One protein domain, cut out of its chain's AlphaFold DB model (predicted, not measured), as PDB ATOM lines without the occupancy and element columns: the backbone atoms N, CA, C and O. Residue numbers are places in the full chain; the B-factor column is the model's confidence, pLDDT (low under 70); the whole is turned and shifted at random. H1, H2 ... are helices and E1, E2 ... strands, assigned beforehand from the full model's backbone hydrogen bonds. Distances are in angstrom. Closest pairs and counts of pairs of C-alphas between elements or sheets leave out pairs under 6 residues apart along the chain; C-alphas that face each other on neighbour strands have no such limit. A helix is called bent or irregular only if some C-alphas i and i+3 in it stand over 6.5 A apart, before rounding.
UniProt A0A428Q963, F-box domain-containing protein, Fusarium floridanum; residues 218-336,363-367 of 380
ATOM      1  N   LEU A 218       1.267  34.705 -13.065       84.88
ATOM      2  CA  LEU A 218       1.463  35.812 -12.126       84.88
ATOM      3  C   LEU A 218       2.292  36.966 -12.731       84.88
ATOM      4  O   LEU A 218       1.844  38.110 -12.611       84.88
ATOM      5  N   PRO A 219       3.424  36.712 -13.425       87.25
ATOM      6  CA  PRO A 219       4.217  37.784 -14.025       87.25
ATOM      7  C   PRO A 219       3.471  38.559 -15.110       87.25
ATOM      8  O   PRO A 219       3.554  39.784 -15.134       87.25
ATOM      9  N   THR A 220       2.705  37.886 -15.975       86.12
ATOM     10  CA  THR A 220       1.951  38.546 -17.056       86.12
ATOM     11  C   THR A 220       0.902  39.504 -16.494       86.12
ATOM     12  O   THR A 220       0.794  40.646 -16.937       86.12
ATOM     13  N   ARG A 221       0.175  39.082 -15.451       88.56
ATOM     14  CA  ARG A 221      -0.806  39.938 -14.764       88.56
ATOM     15  C   ARG A 221      -0.161  41.135 -14.084       88.56
ATOM     16  O   ARG A 221      -0.698  42.239 -14.142       88.56
ATOM     17  N   TYR A 222       0.973  40.907 -13.422       91.00
ATOM     18  CA  TYR A 222       1.725  41.965 -12.764       91.00
ATOM     19  C   TYR A 222       2.194  43.021 -13.766       91.00
ATOM     20  O   TYR A 222       1.875  44.193 -13.576       91.00
ATOM     21  N   ARG A 223       2.876  42.599 -14.842       89.75
ATOM     22  CA  ARG A 223       3.372  43.491 -15.900       89.75
ATOM     23  C   ARG A 223       2.242  44.310 -16.500       89.75
ATOM     24  O   ARG A 223       2.320  45.527 -16.482       89.75
ATOM     25  N   PHE A 224       1.141  43.671 -16.892       90.94
ATOM     26  CA  PHE A 224      -0.007  44.385 -17.452       90.94
ATOM     27  C   PHE A 224      -0.534  45.499 -16.534       90.94
ATOM     28  O   PHE A 224      -0.744  46.622 -16.983       90.94
ATOM     29  N   VAL A 225      -0.759  45.206 -15.246       91.31
ATOM     30  CA  VAL A 225      -1.297  46.201 -14.302       91.31
ATOM     31  C   VAL A 225      -0.286  47.302 -14.015       91.31
ATOM     32  O   VAL A 225      -0.676  48.466 -13.963       91.31
ATOM     33  N   ARG A 226       0.988  46.937 -13.831       92.12
ATOM     34  CA  ARG A 226       2.083  47.883 -13.616       92.12
ATOM     35  C   ARG A 226       2.208  48.820 -14.812       92.12
ATOM     36  O   ARG A 226       2.098  50.021 -14.634       92.12
ATOM     37  N   ASP A 227       2.365  48.273 -16.012       91.94
ATOM     38  CA  ASP A 227       2.625  49.037 -17.234       91.94
ATOM     39  C   ASP A 227       1.440  49.944 -17.577       91.94
ATOM     40  O   ASP A 227       1.636  51.109 -17.923       91.94
ATOM     41  N   LYS A 228       0.205  49.447 -17.407       91.50
ATOM     42  CA  LYS A 228      -0.998  50.271 -17.553       91.50
ATOM     43  C   LYS A 228      -0.996  51.430 -16.558       91.50
ATOM     44  O   LYS A 228      -1.144  52.572 -16.967       91.50
ATOM     45  N   TRP A 229      -0.797  51.145 -15.271       93.06
ATOM     46  CA  TRP A 229      -0.815  52.180 -14.241       93.06
ATOM     47  C   TRP A 229       0.303  53.209 -14.434       93.06
ATOM     48  O   TRP A 229       0.019  54.399 -14.429       93.06
ATOM     49  N   THR A 230       1.542  52.770 -14.672       91.31
ATOM     50  CA  THR A 230       2.694  53.648 -14.920       91.31
ATOM     51  C   THR A 230       2.457  54.566 -16.114       91.31
ATOM     52  O   THR A 230       2.821  55.735 -16.057       91.31
ATOM     53  N   LYS A 231       1.820  54.064 -17.179       92.38
ATOM     54  CA  LYS A 231       1.434  54.886 -18.329       92.38
ATOM     55  C   LYS A 231       0.340  55.895 -17.975       92.38
ATOM     56  O   LYS A 231       0.443  57.046 -18.383       92.38
ATOM     57  N   ASP A 232      -0.678  55.472 -17.228       89.12
ATOM     58  CA  ASP A 232      -1.820  56.314 -16.852       89.12
ATOM     59  C   ASP A 232      -1.412  57.468 -15.913       89.12
ATOM     60  O   ASP A 232      -2.033  58.526 -15.955       89.12
ATOM     61  N   VAL A 233      -0.373  57.282 -15.089       90.75
ATOM     62  CA  VAL A 233       0.120  58.292 -14.124       90.75
ATOM     63  C   VAL A 233       1.414  58.985 -14.560       90.75
ATOM     64  O   VAL A 233       2.019  59.721 -13.780       90.75
ATOM     65  N   ALA A 234       1.877  58.746 -15.790       90.94
ATOM     66  CA  ALA A 234       3.125  59.312 -16.284       90.94
ATOM     67  C   ALA A 234       3.082  60.851 -16.245       90.94
ATOM     68  O   ALA A 234       2.222  61.472 -16.867       90.94
ATOM     69  N   GLY A 235       4.025  61.460 -15.522       88.56
ATOM     70  CA  GLY A 235       4.120  62.916 -15.375       88.56
ATOM     71  C   GLY A 235       3.150  63.541 -14.365       88.56
ATOM     72  O   GLY A 235       3.090  64.764 -14.293       88.56
ATOM     73  N   MET A 236       2.406  62.740 -13.594       92.38
ATOM     74  CA  MET A 236       1.550  63.228 -12.503       92.38
ATOM     75  C   MET A 236       2.307  63.254 -11.172       92.38
ATOM     76  O   MET A 236       3.113  62.363 -10.894       92.38
ATOM     77  N   GLU A 237       2.006  64.233 -10.318       90.44
ATOM     78  CA  GLU A 237       2.451  64.207  -8.922       90.44
ATOM     79  C   GLU A 237       1.669  63.154  -8.125       90.44
ATOM     80  O   GLU A 237       0.494  62.886  -8.387       90.44
ATOM     81  N   PHE A 238       2.306  62.546  -7.118       88.19
ATOM     82  CA  PHE A 238       1.707  61.449  -6.347       88.19
ATOM     83  C   PHE A 238       0.396  61.851  -5.643       88.19
ATOM     84  O   PHE A 238      -0.523  61.034  -5.503       88.19
ATOM     85  N   SER A 239       0.278  63.117  -5.230       88.81
ATOM     86  CA  SER A 239      -0.931  63.698  -4.632       88.81
ATOM     87  C   SER A 239      -2.149  63.611  -5.549       88.81
ATOM     88  O   SER A 239      -3.245  63.305  -5.058       88.81
ATOM     89  N   ASP A 240      -1.930  63.805  -6.850       91.75
ATOM     90  CA  ASP A 240      -2.960  63.939  -7.885       91.75
ATOM     91  C   ASP A 240      -3.404  62.586  -8.452       91.75
ATOM     92  O   ASP A 240      -4.428  62.482  -9.130       91.75
ATOM     93  N   ILE A 241      -2.674  61.514  -8.137       92.31
ATOM     94  CA  ILE A 241      -3.031  60.164  -8.560       92.31
ATOM     95  C   ILE A 241      -4.335  59.733  -7.872       92.31
ATOM     96  O   ILE A 241      -4.393  59.462  -6.668       92.31
ATOM     97  N   GLU A 242      -5.404  59.600  -8.658       92.56
ATOM     98  CA  GLU A 242      -6.703  59.132  -8.163       92.56
ATOM     99  C   GLU A 242      -6.821  57.608  -8.103       92.56
ATOM    100  O   GLU A 242      -7.656  57.073  -7.368       92.56
ATOM    101  N   ASN A 243      -6.007  56.894  -8.879       93.44
ATOM    102  CA  ASN A 243      -6.143  55.464  -9.115       93.44
ATOM    103  C   ASN A 243      -4.826  54.736  -8.851       93.44
ATOM    104  O   ASN A 243      -3.790  55.108  -9.384       93.44
ATOM    105  N   PHE A 244      -4.881  53.659  -8.072       93.50
ATOM    106  CA  PHE A 244      -3.718  52.870  -7.669       93.50
ATOM    107  C   PHE A 244      -3.905  51.380  -7.983       93.50
ATOM    108  O   PHE A 244      -5.029  50.859  -7.935       93.50
ATOM    109  N   PRO A 245      -2.816  50.652  -8.278       93.62
ATOM    110  CA  PRO A 245      -2.867  49.232  -8.562       93.62
ATOM    111  C   PRO A 245      -2.986  48.424  -7.266       93.62
ATOM    112  O   PRO A 245      -2.268  48.617  -6.290       93.62
ATOM    113  N   CYS A 246      -3.900  47.457  -7.256       92.25
ATOM    114  CA  CYS A 246      -3.903  46.386  -6.269       92.25
ATOM    115  C   CYS A 246      -3.209  45.171  -6.876       92.25
ATOM    116  O   CYS A 246      -3.806  44.459  -7.687       92.25
ATOM    117  N   TYR A 247      -1.990  44.880  -6.435       91.38
ATOM    118  CA  TYR A 247      -1.213  43.744  -6.934       91.38
ATOM    119  C   TYR A 247      -1.656  42.403  -6.341       91.38
ATOM    120  O   TYR A 247      -1.236  41.346  -6.804       91.38
ATOM    121  N   MET A 248      -2.572  42.406  -5.366       89.19
ATOM    122  CA  MET A 248      -3.196  41.171  -4.889       89.19
ATOM    123  C   MET A 248      -4.251  40.635  -5.866       89.19
ATOM    124  O   MET A 248      -4.245  39.447  -6.189       89.19
ATOM    125  N   CYS A 249      -5.149  41.508  -6.339       87.25
ATOM    126  CA  CYS A 249      -6.242  41.141  -7.248       87.25
ATOM    127  C   CYS A 249      -6.049  41.611  -8.692       87.25
ATOM    128  O   CYS A 249      -6.956  41.404  -9.499       87.25
ATOM    129  N   PHE A 250      -4.901  42.223  -8.998       89.75
ATOM    130  CA  PHE A 250      -4.515  42.736 -10.313       89.75
ATOM    131  C   PHE A 250      -5.566  43.671 -10.920       89.75
ATOM    132  O   PHE A 250      -5.972  43.528 -12.069       89.75
ATOM    133  N   ARG A 251      -6.044  44.626 -10.113       88.00
ATOM    134  CA  ARG A 251      -7.004  45.654 -10.545       88.00
ATOM    135  C   ARG A 251      -6.541  47.033 -10.111       88.00
ATOM    136  O   ARG A 251      -6.151  47.202  -8.956       88.00
ATOM    137  N   ILE A 252      -6.674  48.005 -11.004       89.88
ATOM    138  CA  ILE A 252      -6.545  49.426 -10.682       89.88
ATOM    139  C   ILE A 252      -7.835  49.865  -9.981       89.88
ATOM    140  O   ILE A 252      -8.935  49.473 -10.378       89.88
ATOM    141  N   ARG A 253      -7.709  50.575  -8.862       90.94
ATOM    142  CA  ARG A 253      -8.825  50.997  -8.009       90.94
ATOM    143  C   ARG A 253      -8.616  52.435  -7.564       90.94
ATOM    144  O   ARG A 253      -7.484  52.867  -7.403       90.94
ATOM    145  N   THR A 254      -9.708  53.124  -7.258       91.69
ATOM    146  CA  THR A 254      -9.641  54.483  -6.716       91.69
ATOM    147  C   THR A 254      -8.896  54.530  -5.377       91.69
ATOM    148  O   THR A 254      -8.972  53.587  -4.582       91.69
ATOM    149  N   LYS A 255      -8.225  55.653  -5.095       92.56
ATOM    150  CA  LYS A 255      -7.430  55.944  -3.885       92.56
ATOM    151  C   LYS A 255      -8.168  55.581  -2.595       92.56
ATOM    152  O   LYS A 255      -7.618  54.918  -1.721       92.56
ATOM    153  N   ARG A 256      -9.479  55.854  -2.543       91.44
ATOM    154  CA  ARG A 256     -10.392  55.524  -1.423       91.44
ATOM    155  C   ARG A 256     -10.480  54.029  -1.085       91.44
ATOM    156  O   ARG A 256     -11.000  53.666  -0.034       91.44
ATOM    157  N   LYS A 257     -10.062  53.141  -1.992       92.81
ATOM    158  CA  LYS A 257     -10.037  51.686  -1.780       92.81
ATOM    159  C   LYS A 257      -8.727  51.200  -1.172       92.81
ATOM    160  O   LYS A 257      -8.595  49.989  -0.995       92.81
ATOM    161  N   PHE A 258      -7.790  52.081  -0.847       93.94
ATOM    162  CA  PHE A 258      -6.547  51.767  -0.152       93.94
ATOM    163  C   PHE A 258      -6.551  52.415   1.234       93.94
ATOM    164  O   PHE A 258      -7.422  53.215   1.560       93.94
ATOM    165  N   THR A 259      -5.658  51.966   2.105       91.25
ATOM    166  CA  THR A 259      -5.442  52.588   3.419       91.25
ATOM    167  C   THR A 259      -4.366  53.653   3.282       91.25
ATOM    168  O   THR A 259      -3.375  53.369   2.609       91.25
ATOM    169  N   ASP A 260      -4.484  54.783   3.977       90.62
ATOM    170  CA  ASP A 260      -3.522  55.897   3.881       90.62
ATOM    171  C   ASP A 260      -2.079  55.441   4.125       90.62
ATOM    172  O   ASP A 260      -1.207  55.688   3.302       90.62
ATOM    173  N   LYS A 261      -1.861  54.579   5.128       91.19
ATOM    174  CA  LYS A 261      -0.557  53.947   5.396       91.19
ATOM    175  C   LYS A 261       0.071  53.246   4.180       91.19
ATOM    176  O   LYS A 261       1.284  53.243   4.037       91.19
ATOM    177  N   GLN A 262      -0.728  52.607   3.322       92.44
ATOM    178  CA  GLN A 262      -0.196  51.960   2.113       92.44
ATOM    179  C   GLN A 262       0.180  52.977   1.038       92.44
ATOM    180  O   GLN A 262       1.113  52.721   0.288       92.44
ATOM    181  N   LEU A 263      -0.558  54.084   0.950       92.44
ATOM    182  CA  LEU A 263      -0.276  55.155   0.000       92.44
ATOM    183  C   LEU A 263       0.997  55.897   0.418       92.44
ATOM    184  O   LEU A 263       1.903  56.018  -0.392       92.44
ATOM    185  N   GLU A 264       1.120  56.256   1.697       91.12
ATOM    186  CA  GLU A 264       2.338  56.859   2.256       91.12
ATOM    187  C   GLU A 264       3.568  55.960   2.076       91.12
ATOM    188  O   GLU A 264       4.648  56.441   1.747       91.12
ATOM    189  N   MET A 265       3.424  54.646   2.284       90.88
ATOM    190  CA  MET A 265       4.518  53.701   2.043       90.88
ATOM    191  C   MET A 265       4.890  53.613   0.563       90.88
ATOM    192  O   MET A 265       6.067  53.525   0.251       90.88
ATOM    193  N   ALA A 266       3.914  53.630  -0.347       90.38
ATOM    194  CA  ALA A 266       4.191  53.589  -1.781       90.38
ATOM    195  C   ALA A 266       4.872  54.872  -2.285       90.38
ATOM    196  O   ALA A 266       5.661  54.802  -3.220       90.38
ATOM    197  N   GLU A 267       4.585  56.014  -1.656       91.56
ATOM    198  CA  GLU A 267       5.248  57.292  -1.922       91.56
ATOM    199  C   GLU A 267       6.687  57.313  -1.389       91.56
ATOM    200  O   GLU A 267       7.611  57.679  -2.108       91.56
ATOM    201  N   LYS A 268       6.889  56.884  -0.134       91.50
ATOM    202  CA  LYS A 268       8.203  56.897   0.534       91.50
ATOM    203  C   LYS A 268       9.142  55.794   0.051       91.50
ATOM    204  O   LYS A 268      10.348  56.004  -0.005       91.50
ATOM    205  N   GLU A 269       8.601  54.621  -0.270       90.62
ATOM    206  CA  GLU A 269       9.350  53.421  -0.654       90.62
ATOM    207  C   GLU A 269       8.769  52.805  -1.943       90.62
ATOM    208  O   GLU A 269       8.117  51.748  -1.891       90.62
ATOM    209  N   PRO A 270       9.009  53.420  -3.121       85.25
ATOM    210  CA  PRO A 270       8.452  52.961  -4.398       85.25
ATOM    211  C   PRO A 270       8.786  51.501  -4.733       85.25
ATOM    212  O   PRO A 270       7.958  50.781  -5.296       85.25
ATOM    213  N   ASP A 271       9.952  51.013  -4.301       84.44
ATOM    214  CA  ASP A 271      10.392  49.624  -4.491       84.44
ATOM    215  C   ASP A 271       9.485  48.599  -3.795       84.44
ATOM    216  O   ASP A 271       9.466  47.418  -4.151       84.44
ATOM    217  N   THR A 272       8.685  49.030  -2.818       86.56
ATOM    218  CA  THR A 272       7.716  48.176  -2.121       86.56
ATOM    219  C   THR A 272       6.296  48.304  -2.666       86.56
ATOM    220  O   THR A 272       5.414  47.552  -2.236       86.56
ATOM    221  N   ALA A 273       6.057  49.176  -3.655       86.88
ATOM    222  CA  ALA A 273       4.729  49.442  -4.205       86.88
ATOM    223  C   ALA A 273       4.049  48.177  -4.758       86.88
ATOM    224  O   ALA A 273       2.826  48.050  -4.706       86.88
ATOM    225  N   TRP A 274       4.812  47.169  -5.192       89.56
ATOM    226  CA  TRP A 274       4.275  45.865  -5.606       89.56
ATOM    227  C   TRP A 274       3.509  45.115  -4.496       89.56
ATOM    228  O   TRP A 274       2.752  44.189  -4.789       89.56
ATOM    229  N   LYS A 275       3.663  45.509  -3.223       90.75
ATOM    230  CA  LYS A 275       2.918  44.971  -2.069       90.75
ATOM    231  C   LYS A 275       1.563  45.660  -1.851       90.75
ATOM    232  O   LYS A 275       0.803  45.238  -0.972       90.75
ATOM    233  N   MET A 276       1.236  46.702  -2.624       91.75
ATOM    234  CA  MET A 276      -0.026  47.436  -2.506       91.75
ATOM    235  C   MET A 276      -1.247  46.543  -2.738       91.75
ATOM    236  O   MET A 276      -1.316  45.717  -3.657       91.75
ATOM    237  N   ARG A 277      -2.263  46.738  -1.894       92.19
ATOM    238  CA  ARG A 277      -3.472  45.916  -1.860       92.19
ATOM    239  C   ARG A 277      -4.692  46.719  -1.426       92.19
ATOM    240  O   ARG A 277      -4.708  47.381  -0.390       92.19
ATOM    241  N   CYS A 278      -5.776  46.591  -2.183       91.94
ATOM    242  CA  CYS A 278      -7.025  47.252  -1.833       91.94
ATOM    243  C   CYS A 278      -7.596  46.703  -0.513       91.94
ATOM    244  O   CYS A 278      -7.397  45.535  -0.167       91.94
ATOM    245  N   GLN A 279      -8.374  47.525   0.187       90.44
ATOM    246  CA  GLN A 279      -9.031  47.215   1.457       90.44
ATOM    247  C   GLN A 279      -9.794  45.886   1.407       90.44
ATOM    248  O   GLN A 279      -9.708  45.106   2.344       90.44
ATOM    249  N   ARG A 280     -10.460  45.554   0.289       87.19
ATOM    250  CA  ARG A 280     -11.129  44.248   0.126       87.19
ATOM    251  C   ARG A 280     -10.149  43.078   0.232       87.19
ATOM    252  O   ARG A 280     -10.455  42.101   0.908       87.19
ATOM    253  N   CYS A 281      -8.988  43.161  -0.419       88.25
ATOM    254  CA  CYS A 281      -7.967  42.115  -0.325       88.25
ATOM    255  C   CYS A 281      -7.389  42.040   1.089       88.25
ATOM    256  O   CYS A 281      -7.229  40.943   1.611       88.25
ATOM    257  N   VAL A 282      -7.169  43.187   1.743       88.12
ATOM    258  CA  VAL A 282      -6.765  43.242   3.159       88.12
ATOM    259  C   VAL A 282      -7.792  42.538   4.048       88.12
ATOM    260  O   VAL A 282      -7.424  41.674   4.839       88.12
ATOM    261  N   SER A 283      -9.084  42.835   3.879       85.62
ATOM    262  CA  SER A 283     -10.157  42.183   4.633       85.62
ATOM    263  C   SER A 283     -10.188  40.675   4.393       85.62
ATOM    264  O   SER A 283     -10.337  39.920   5.347       85.62
ATOM    265  N   LEU A 284     -10.014  40.215   3.146       82.00
ATOM    266  CA  LEU A 284      -9.950  38.784   2.830       82.00
ATOM    267  C   LEU A 284      -8.739  38.106   3.479       82.00
ATOM    268  O   LEU A 284      -8.873  36.992   3.980       82.00
ATOM    269  N   MET A 285      -7.581  38.767   3.522       82.94
ATOM    270  CA  MET A 285      -6.395  38.266   4.228       82.94
ATOM    271  C   MET A 285      -6.608  38.196   5.745       82.94
ATOM    272  O   MET A 285      -6.101  37.283   6.394       82.94
ATOM    273  N   GLY A 286      -7.349  39.153   6.307       80.12
ATOM    274  CA  GLY A 286      -7.632  39.254   7.739       80.12
ATOM    275  C   GLY A 286      -8.722  38.309   8.253       80.12
ATOM    276  O   GLY A 286      -8.871  38.194   9.464       80.12
ATOM    277  N   ARG A 287      -9.475  37.621   7.376       74.19
ATOM    278  CA  ARG A 287     -10.575  36.726   7.795       74.19
ATOM    279  C   ARG A 287     -10.112  35.539   8.631       74.19
ATOM    280  O   ARG A 287     -10.799  35.157   9.571       74.19
ATOM    281  N   SER A 288      -8.993  34.926   8.262       75.81
ATOM    282  CA  SER A 288      -8.400  33.821   9.012       75.81
ATOM    283  C   SER A 288      -6.935  33.630   8.618       75.81
ATOM    284  O   SER A 288      -6.483  34.097   7.567       75.81
ATOM    285  N   ASN A 289      -6.193  32.874   9.428       74.62
ATOM    286  CA  ASN A 289      -4.839  32.442   9.072       74.62
ATOM    287  C   ASN A 289      -4.814  31.462   7.882       74.62
ATOM    288  O   ASN A 289      -3.785  31.361   7.223       74.62
ATOM    289  N   LYS A 290      -5.946  30.812   7.571       74.12
ATOM    290  CA  LYS A 290      -6.137  29.898   6.431       74.12
ATOM    291  C   LYS A 290      -6.586  30.612   5.151       74.12
ATOM    292  O   LYS A 290      -6.872  29.962   4.150       74.12
ATOM    293  N   SER A 291      -6.701  31.942   5.168       75.94
ATOM    294  CA  SER A 291      -7.116  32.706   3.991       75.94
ATOM    295  C   SER A 291      -6.175  32.440   2.818       75.94
ATOM    296  O   SER A 291      -4.986  32.755   2.891       75.94
ATOM    297  N   LEU A 292      -6.714  31.941   1.701       77.81
ATOM    298  CA  LEU A 292      -5.939  31.727   0.479       77.81
ATOM    299  C   LEU A 292      -5.316  33.034  -0.002       77.81
ATOM    300  O   LEU A 292      -4.178  33.044  -0.439       77.81
ATOM    301  N   THR A 293      -6.016  34.161   0.164       78.75
ATOM    302  CA  THR A 293      -5.479  35.483  -0.198       78.75
ATOM    303  C   THR A 293      -4.231  35.804   0.635       78.75
ATOM    304  O   THR A 293      -3.251  36.341   0.127       78.75
ATOM    305  N   ARG A 294      -4.237  35.446   1.926       81.31
ATOM    306  CA  ARG A 294      -3.091  35.646   2.821       81.31
ATOM    307  C   ARG A 294      -1.930  34.717   2.482       81.31
ATOM    308  O   ARG A 294      -0.790  35.174   2.457       81.31
ATOM    309  N   ILE A 295      -2.221  33.442   2.240       80.88
ATOM    310  CA  ILE A 295      -1.227  32.429   1.866       80.88
ATOM    311  C   ILE A 295      -0.570  32.819   0.540       80.88
ATOM    312  O   ILE A 295       0.650  32.916   0.468       80.88
ATOM    313  N   GLU A 296      -1.373  33.141  -0.473       81.19
ATOM    314  CA  GLU A 296      -0.907  33.599  -1.781       81.19
ATOM    315  C   GLU A 296      -0.038  34.850  -1.666       81.19
ATOM    316  O   GLU A 296       1.043  34.887  -2.234       81.19
ATOM    317  N   HIS A 297      -0.445  35.855  -0.886       83.94
ATOM    318  CA  HIS A 297       0.380  37.046  -0.671       83.94
ATOM    319  C   HIS A 297       1.738  36.713  -0.036       83.94
ATOM    320  O   HIS A 297       2.750  37.289  -0.416       83.94
ATOM    321  N   ARG A 298       1.773  35.821   0.962       84.88
ATOM    322  CA  ARG A 298       3.016  35.432   1.652       84.88
ATOM    323  C   ARG A 298       3.974  34.650   0.763       84.88
ATOM    324  O   ARG A 298       5.168  34.688   1.007       84.88
ATOM    325  N   ARG A 299       3.446  33.946  -0.238       85.94
ATOM    326  CA  ARG A 299       4.231  33.179  -1.207       85.94
ATOM    327  C   ARG A 299       4.770  34.036  -2.346       85.94
ATOM    328  O   ARG A 299       5.361  33.467  -3.250       85.94
ATOM    329  N   ARG A 300       4.506  35.344  -2.377       88.81
ATOM    330  CA  ARG A 300       4.946  36.232  -3.456       88.81
ATOM    331  C   ARG A 300       6.205  36.980  -3.062       88.81
ATOM    332  O   ARG A 300       6.274  37.548  -1.976       88.81
ATOM    333  N   GLU A 301       7.122  37.078  -4.007       89.94
ATOM    334  CA  GLU A 301       8.330  37.887  -3.901       89.94
ATOM    335  C   GLU A 301       8.625  38.586  -5.226       89.94
ATOM    336  O   GLU A 301       8.108  38.201  -6.280       89.94
ATOM    337  N   MET A 302       9.444  39.629  -5.165       91.12
ATOM    338  CA  MET A 302       9.936  40.303  -6.354       91.12
ATOM    339  C   MET A 302      11.159  39.554  -6.882       91.12
ATOM    340  O   MET A 302      12.086  39.287  -6.127       91.12
ATOM    341  N   CYS A 303      11.171  39.219  -8.169       89.25
ATOM    342  CA  CYS A 303      12.368  38.702  -8.818       89.25
ATOM    343  C   CYS A 303      13.413  39.814  -8.944       89.25
ATOM    344  O   CYS A 303      13.106  40.897  -9.438       89.25
ATOM    345  N   GLU A 304      14.648  39.537  -8.541       86.81
ATOM    346  CA  GLU A 304      15.726  40.525  -8.559       86.81
ATOM    347  C   GLU A 304      16.190  40.878  -9.974       86.81
ATOM    348  O   GLU A 304      16.551  42.030 -10.212       86.81
ATOM    349  N   ILE A 305      16.077  39.927 -10.907       86.31
ATOM    350  CA  ILE A 305      16.516  40.046 -12.301       86.31
ATOM    351  C   ILE A 305      15.457  40.781 -13.128       86.31
ATOM    352  O   ILE A 305      15.630  41.938 -13.496       86.31
ATOM    353  N   CYS A 306      14.302  40.153 -13.376       85.75
ATOM    354  CA  CYS A 306      13.291  40.721 -14.276       85.75
ATOM    355  C   CYS A 306      12.295  41.680 -13.592       85.75
ATOM    356  O   CYS A 306      11.313  42.087 -14.221       85.75
ATOM    357  N   LYS A 307      12.466  41.965 -12.291       88.25
ATOM    358  CA  LYS A 307      11.575  42.822 -11.477       88.25
ATOM    359  C   LYS A 307      10.082  42.498 -11.648       88.25
ATOM    360  O   LYS A 307       9.231  43.386 -11.688       88.25
ATOM    361  N   CYS A 308       9.754  41.209 -11.778       88.38
ATOM    362  CA  CYS A 308       8.378  40.707 -11.804       88.38
ATOM    363  C   CYS A 308       8.060  39.925 -10.533       88.38
ATOM    364  O   CYS A 308       8.942  39.317  -9.929       88.38
ATOM    365  N   ILE A 309       6.779  39.877 -10.162       89.94
ATOM    366  CA  ILE A 309       6.344  39.057  -9.031       89.94
ATOM    367  C   ILE A 309       6.437  37.573  -9.405       89.94
ATOM    368  O   ILE A 309       5.817  37.128 -10.376       89.94
ATOM    369  N   LYS A 310       7.151  36.804  -8.584       87.88
ATOM    370  CA  LYS A 310       7.216  35.342  -8.638       87.88
ATOM    371  C   LYS A 310       6.712  34.720  -7.343       87.88
ATOM    372  O   LYS A 310       6.406  35.419  -6.376       87.88
ATOM    373  N   HIS A 311       6.597  33.396  -7.349       84.44
ATOM    374  CA  HIS A 311       6.386  32.658  -6.114       84.44
ATOM    375  C   HIS A 311       7.729  32.330  -5.464       84.44
ATOM    376  O   HIS A 311       8.662  31.928  -6.160       84.44
ATOM    377  N   THR A 312       7.793  32.448  -4.144       80.00
ATOM    378  CA  THR A 312       8.949  32.071  -3.334       80.00
ATOM    379  C   THR A 312       9.359  30.636  -3.607       80.00
ATOM    380  O   THR A 312       8.505  29.748  -3.680       80.00
ATOM    381  N   ARG A 313      10.670  30.434  -3.793       76.62
ATOM    382  CA  ARG A 313      11.287  29.137  -4.134       76.62
ATOM    383  C   ARG A 313      10.745  28.504  -5.425       76.62
ATOM    384  O   ARG A 313      10.782  27.289  -5.585       76.62
ATOM    385  N   LYS A 314      10.200  29.305  -6.349       78.00
ATOM    386  CA  LYS A 314       9.882  28.860  -7.712       78.00
ATOM    387  C   LYS A 314      10.729  29.602  -8.745       78.00
ATOM    388  O   LYS A 314      11.025  30.786  -8.531       78.00
ATOM    389  N   PRO A 315      11.040  28.952  -9.882       78.81
ATOM    390  CA  PRO A 315      11.642  29.627 -11.022       78.81
ATOM    391  C   PRO A 315      10.805  30.840 -11.437       78.81
ATOM    392  O   PRO A 315       9.566  30.807 -11.416       78.81
ATOM    393  N   CYS A 316      11.473  31.934 -11.796       83.38
ATOM    394  CA  CYS A 316      10.781  33.122 -12.262       83.38
ATOM    395  C   CYS A 316      10.281  32.901 -13.690       83.38
ATOM    396  O   CYS A 316      11.055  32.986 -14.636       83.38
ATOM    397  N   VAL A 317       8.971  32.695 -13.858       81.38
ATOM    398  CA  VAL A 317       8.359  32.534 -15.193       81.38
ATOM    399  C   VAL A 317       8.664  33.738 -16.098       81.38
ATOM    400  O   VAL A 317       8.874  33.554 -17.286       81.38
ATOM    401  N   GLY A 318       8.794  34.950 -15.543       81.44
ATOM    402  CA  GLY A 318       9.207  36.120 -16.327       81.44
ATOM    403  C   GLY A 318      10.650  36.040 -16.845       81.44
ATOM    404  O   GLY A 318      10.907  36.462 -17.964       81.44
ATOM    405  N   CYS A 319      11.583  35.469 -16.075       83.19
ATOM    406  CA  CYS A 319      12.953  35.230 -16.551       83.19
ATOM    407  C   CYS A 319      12.995  34.098 -17.581       83.19
ATOM    408  O   CYS A 319      13.694  34.221 -18.577       83.19
ATOM    409  N   VAL A 320      12.197  33.043 -17.389       80.19
ATOM    410  CA  VAL A 320      12.050  31.959 -18.375       80.19
ATOM    411  C   VAL A 320      11.521  32.502 -19.706       80.19
ATOM    412  O   VAL A 320      12.057  32.174 -20.758       80.19
ATOM    413  N   GLU A 321      10.502  33.365 -19.676       77.19
ATOM    414  CA  GLU A 321       9.967  34.023 -20.875       77.19
ATOM    415  C   GLU A 321      11.035  34.868 -21.587       77.19
ATOM    416  O   GLU A 321      11.170  34.777 -22.804       77.19
ATOM    417  N   LEU A 322      11.821  35.648 -20.837       76.81
ATOM    418  CA  LEU A 322      12.916  36.454 -21.386       76.81
ATOM    419  C   LEU A 322      14.046  35.592 -21.965       76.81
ATOM    420  O   LEU A 322      14.576  35.923 -23.020       76.81
ATOM    421  N   TYR A 323      14.378  34.468 -21.330       76.56
ATOM    422  CA  TYR A 323      15.355  33.504 -21.841       76.56
ATOM    423  C   TYR A 323      14.906  32.867 -23.156       76.56
ATOM    424  O   TYR A 323      15.661  32.843 -24.121       76.56
ATOM    425  N   VAL A 324      13.645  32.427 -23.243       75.56
ATOM    426  CA  VAL A 324      13.069  31.901 -24.496       75.56
ATOM    427  C   VAL A 324      13.086  32.960 -25.608       75.56
ATOM    428  O   VAL A 324      13.231  32.623 -26.780       75.56
ATOM    429  N   GLN A 325      12.969  34.239 -25.250       75.75
ATOM    430  CA  GLN A 325      13.066  35.373 -26.173       75.75
ATOM    431  C   GLN A 325      14.514  35.784 -26.504       75.75
ATOM    432  O   GLN A 325      14.705  36.717 -27.280       75.75
ATOM    433  N   GLY A 326      15.524  35.115 -25.935       74.50
ATOM    434  CA  GLY A 326      16.942  35.429 -26.138       74.50
ATOM    435  C   GLY A 326      17.416  36.706 -25.433       74.50
ATOM    436  O   GLY A 326      18.447  37.255 -25.800       74.50
ATOM    437  N   ALA A 327      16.659  37.204 -24.452       74.12
ATOM    438  CA  ALA A 327      16.949  38.432 -23.710       74.12
ATOM    439  C   ALA A 327      17.664  38.191 -22.364       74.12
ATOM    440  O   ALA A 327      17.980  39.152 -21.663       74.12
ATOM    441  N   LEU A 328      17.882  36.930 -21.981       70.38
ATOM    442  CA  LEU A 328      18.624  36.513 -20.788       70.38
ATOM    443  C   LEU A 328      19.431  35.248 -21.093       70.38
ATOM    444  O   LEU A 328      18.962  34.396 -21.846       70.38
ATOM    445  N   ASP A 329      20.592  35.114 -20.455       67.50
ATOM    446  CA  ASP A 329      21.418  33.905 -20.491       67.50
ATOM    447  C   ASP A 329      20.921  32.845 -19.493       67.50
ATOM    448  O   ASP A 329      20.188  33.140 -18.546       67.50
ATOM    449  N   ARG A 330      21.319  31.583 -19.703       53.59
ATOM    450  CA  ARG A 330      20.830  30.421 -18.936       53.59
ATOM    451  C   ARG A 330      21.121  30.514 -17.431       53.59
ATOM    452  O   ARG A 330      20.254  30.158 -16.636       53.59
ATOM    453  N   GLU A 331      22.286  31.040 -17.055       58.59
ATOM    454  CA  GLU A 331      22.711  31.230 -15.653       58.59
ATOM    455  C   GLU A 331      21.766  32.160 -14.866       58.59
ATOM    456  O   GLU A 331      21.612  32.025 -13.659       58.59
ATOM    457  N   ALA A 332      21.047  33.062 -15.544       56.09
ATOM    458  CA  ALA A 332      20.088  33.972 -14.914       56.09
ATOM    459  C   ALA A 332      18.709  33.331 -14.626       56.09
ATOM    460  O   ALA A 332      17.854  33.947 -13.984       56.09
ATOM    461  N   VAL A 333      18.437  32.124 -15.135       52.84
ATOM    462  CA  VAL A 333      17.110  31.476 -15.081       52.84
ATOM    463  C   VAL A 333      17.048  30.369 -14.030       52.84
ATOM    464  O   VAL A 333      16.007  30.197 -13.385       52.84
ATOM    465  N   GLU A 334      18.154  29.652 -13.846       55.44
ATOM    466  CA  GLU A 334      18.318  28.557 -12.892       55.44
ATOM    467  C   GLU A 334      19.528  28.866 -11.998       55.44
ATOM    468  O   GLU A 334      20.651  28.629 -12.434       55.44
ATOM    469  N   PRO A 335      19.341  29.422 -10.783       47.69
ATOM    470  CA  PRO A 335      20.438  29.470  -9.819       47.69
ATOM    471  C   PRO A 335      20.866  28.033  -9.488       47.69
ATOM    472  O   PRO A 335      20.007  27.147  -9.396       47.69
ATOM    473  N   GLU A 336      22.174  27.797  -9.350       44.69
ATOM    474  CA  GLU A 336      22.720  26.485  -8.987       44.69
ATOM    475  C   GLU A 336      22.103  25.992  -7.665       44.69
ATOM    476  O   GLU A 336      21.702  26.790  -6.814       44.69
ATOM    477  N   PHE A 363      -8.291  19.121  -1.992       35.56
ATOM    478  CA  PHE A 363      -9.346  20.029  -2.460       35.56
ATOM    479  C   PHE A 363      -9.510  20.091  -3.994       35.56
ATOM    480  O   PHE A 363     -10.637  20.169  -4.481       35.56
ATOM    481  N   ARG A 364      -8.414  20.059  -4.771       34.31
ATOM    482  CA  ARG A 364      -8.487  20.020  -6.250       34.31
ATOM    483  C   ARG A 364      -9.047  18.698  -6.762       34.31
ATOM    484  O   ARG A 364      -9.705  18.689  -7.795       34.31
ATOM    485  N   GLU A 365      -8.757  17.616  -6.052       33.56
ATOM    486  CA  GLU A 365      -9.161  16.261  -6.421       33.56
ATOM    487  C   GLU A 365     -10.562  15.905  -5.884       33.56
ATOM    488  O   GLU A 365     -11.205  15.027  -6.451       33.56
ATOM    489  N   THR A 366     -11.076  16.616  -4.865       32.06
ATOM    490  CA  THR A 366     -12.353  16.273  -4.203       32.06
ATOM    491  C   THR A 366     -13.580  17.105  -4.585       32.06
ATOM    492  O   THR A 366     -14.705  16.723  -4.274       32.06
ATOM    493  N   PHE A 367     -13.438  18.245  -5.269       30.80
ATOM    494  CA  PHE A 367     -14.611  19.067  -5.589       30.80
ATOM    495  C   PHE A 367     -14.515  19.735  -6.960       30.80
ATOM    496  O   PHE A 367     -13.783  20.707  -7.156       30.80
TER     497      PHE A 367
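This is residues 218 to 336 and 363 to 367 of the 380 residues of the protein "F-box domain-containing protein" of Fusarium floridanum (UniProt A0A428Q963). Two small strand hairpins, E1 with E2 and E3 with E4, lie along the longest helix, H1: the first beside residues 221 to 232, the second beside residues 218 to 223. Of the other helices, H2 and H3 make a corner, H4 and H5 make another, H6 is set crosswise near the start of H1, and the short H7 lies off by itself beyond a cut. The printed part has 124 residues, with seven named helices and four named strands in the order H1 E1 E2 H2 H3 H4 H5 E3 E4 H6 H7; the class is mostly helix, and both two-strand sheets are antiparallel. The whole is only just compact, close to loose, with a radius of gyration of the C-alphas of 16.2 A, and only just flat, spanning 46 by 43 by 24 A.

Strands E1, residues 243 to 246, and E2, residues 251 to 254, measure 9.8 A and 10.0 A. H1, residues 218 to 232, begins at C-alpha 218 (1.463, 35.812, -12.126) and measures 21.3 A. H2 is residues 260 to 268, 12.2 A; H3 residues 270 to 275; H4 residues 279 to 286; H5 residues 292 to 298. E3 is residues 300 to 302 and E4 residues 309 to 311. H6 is residues 317 to 324, ending at C-alpha 324 (13.069, 31.901, -24.496), and H7 is residues 363 to 366. H3 is irregular: C-alphas 271 and 274 are 7.3 A apart.

E1 and E2 form a hairpin at 141 degrees, with N 244 and O 253 within hydrogen-bond range at 2.8 A. The closest C-alphas of H1 and E1, those of Val 225 and Pro 245, are 6.7 A apart. E1 and H3 are near each other, with 7 pairs of C-alphas within 10 A. H2 and H3 touch only at the corner, Ala 266 to Ala 273 at 4.8 A between C-alphas. The hairpin of E3 and E4 has N 310 and O 301 within range at 2.9 A. C-alphas of Pro 219 and Ile 309, the closest of H1 and E4, are 5.6 A apart. H1, with residues 219 to 220 alone, only just touches H6, with 3 pairs of C-alphas within 8 A, the closest Pro 219 and Gly 318 at 5.7 A; they are about perpendicular at 88 degrees. H4 and H5 touch, about perpendicular at 89 degrees, with C-alphas of Met 285 and Arg 294 closest at 4.4 A. Each O i to N i+4 pair is within hydrogen-bond range in H1, H2, H4, H5 and H6; H3 has 0 of 2, but 2 of 3 O i to N i+3 pairs, and H7 is too short for an O i to N i+4 pair.

The C-alphas farthest apart, those of Gly 235 and Thr 366, are 50.7 A apart. Residues 337 to 362 are not printed, and C-alphas 336 and 363 are 33.4 A apart across the cut. Of the links that are printed whole, H1 to E1 and E3 to E4 are short and the others tight. Residues 325 to 336 hold no named element. Confidence is under 70 at residues 329 to 336 and 363 to 367; the mean pLDDT of the printed part is 82.4.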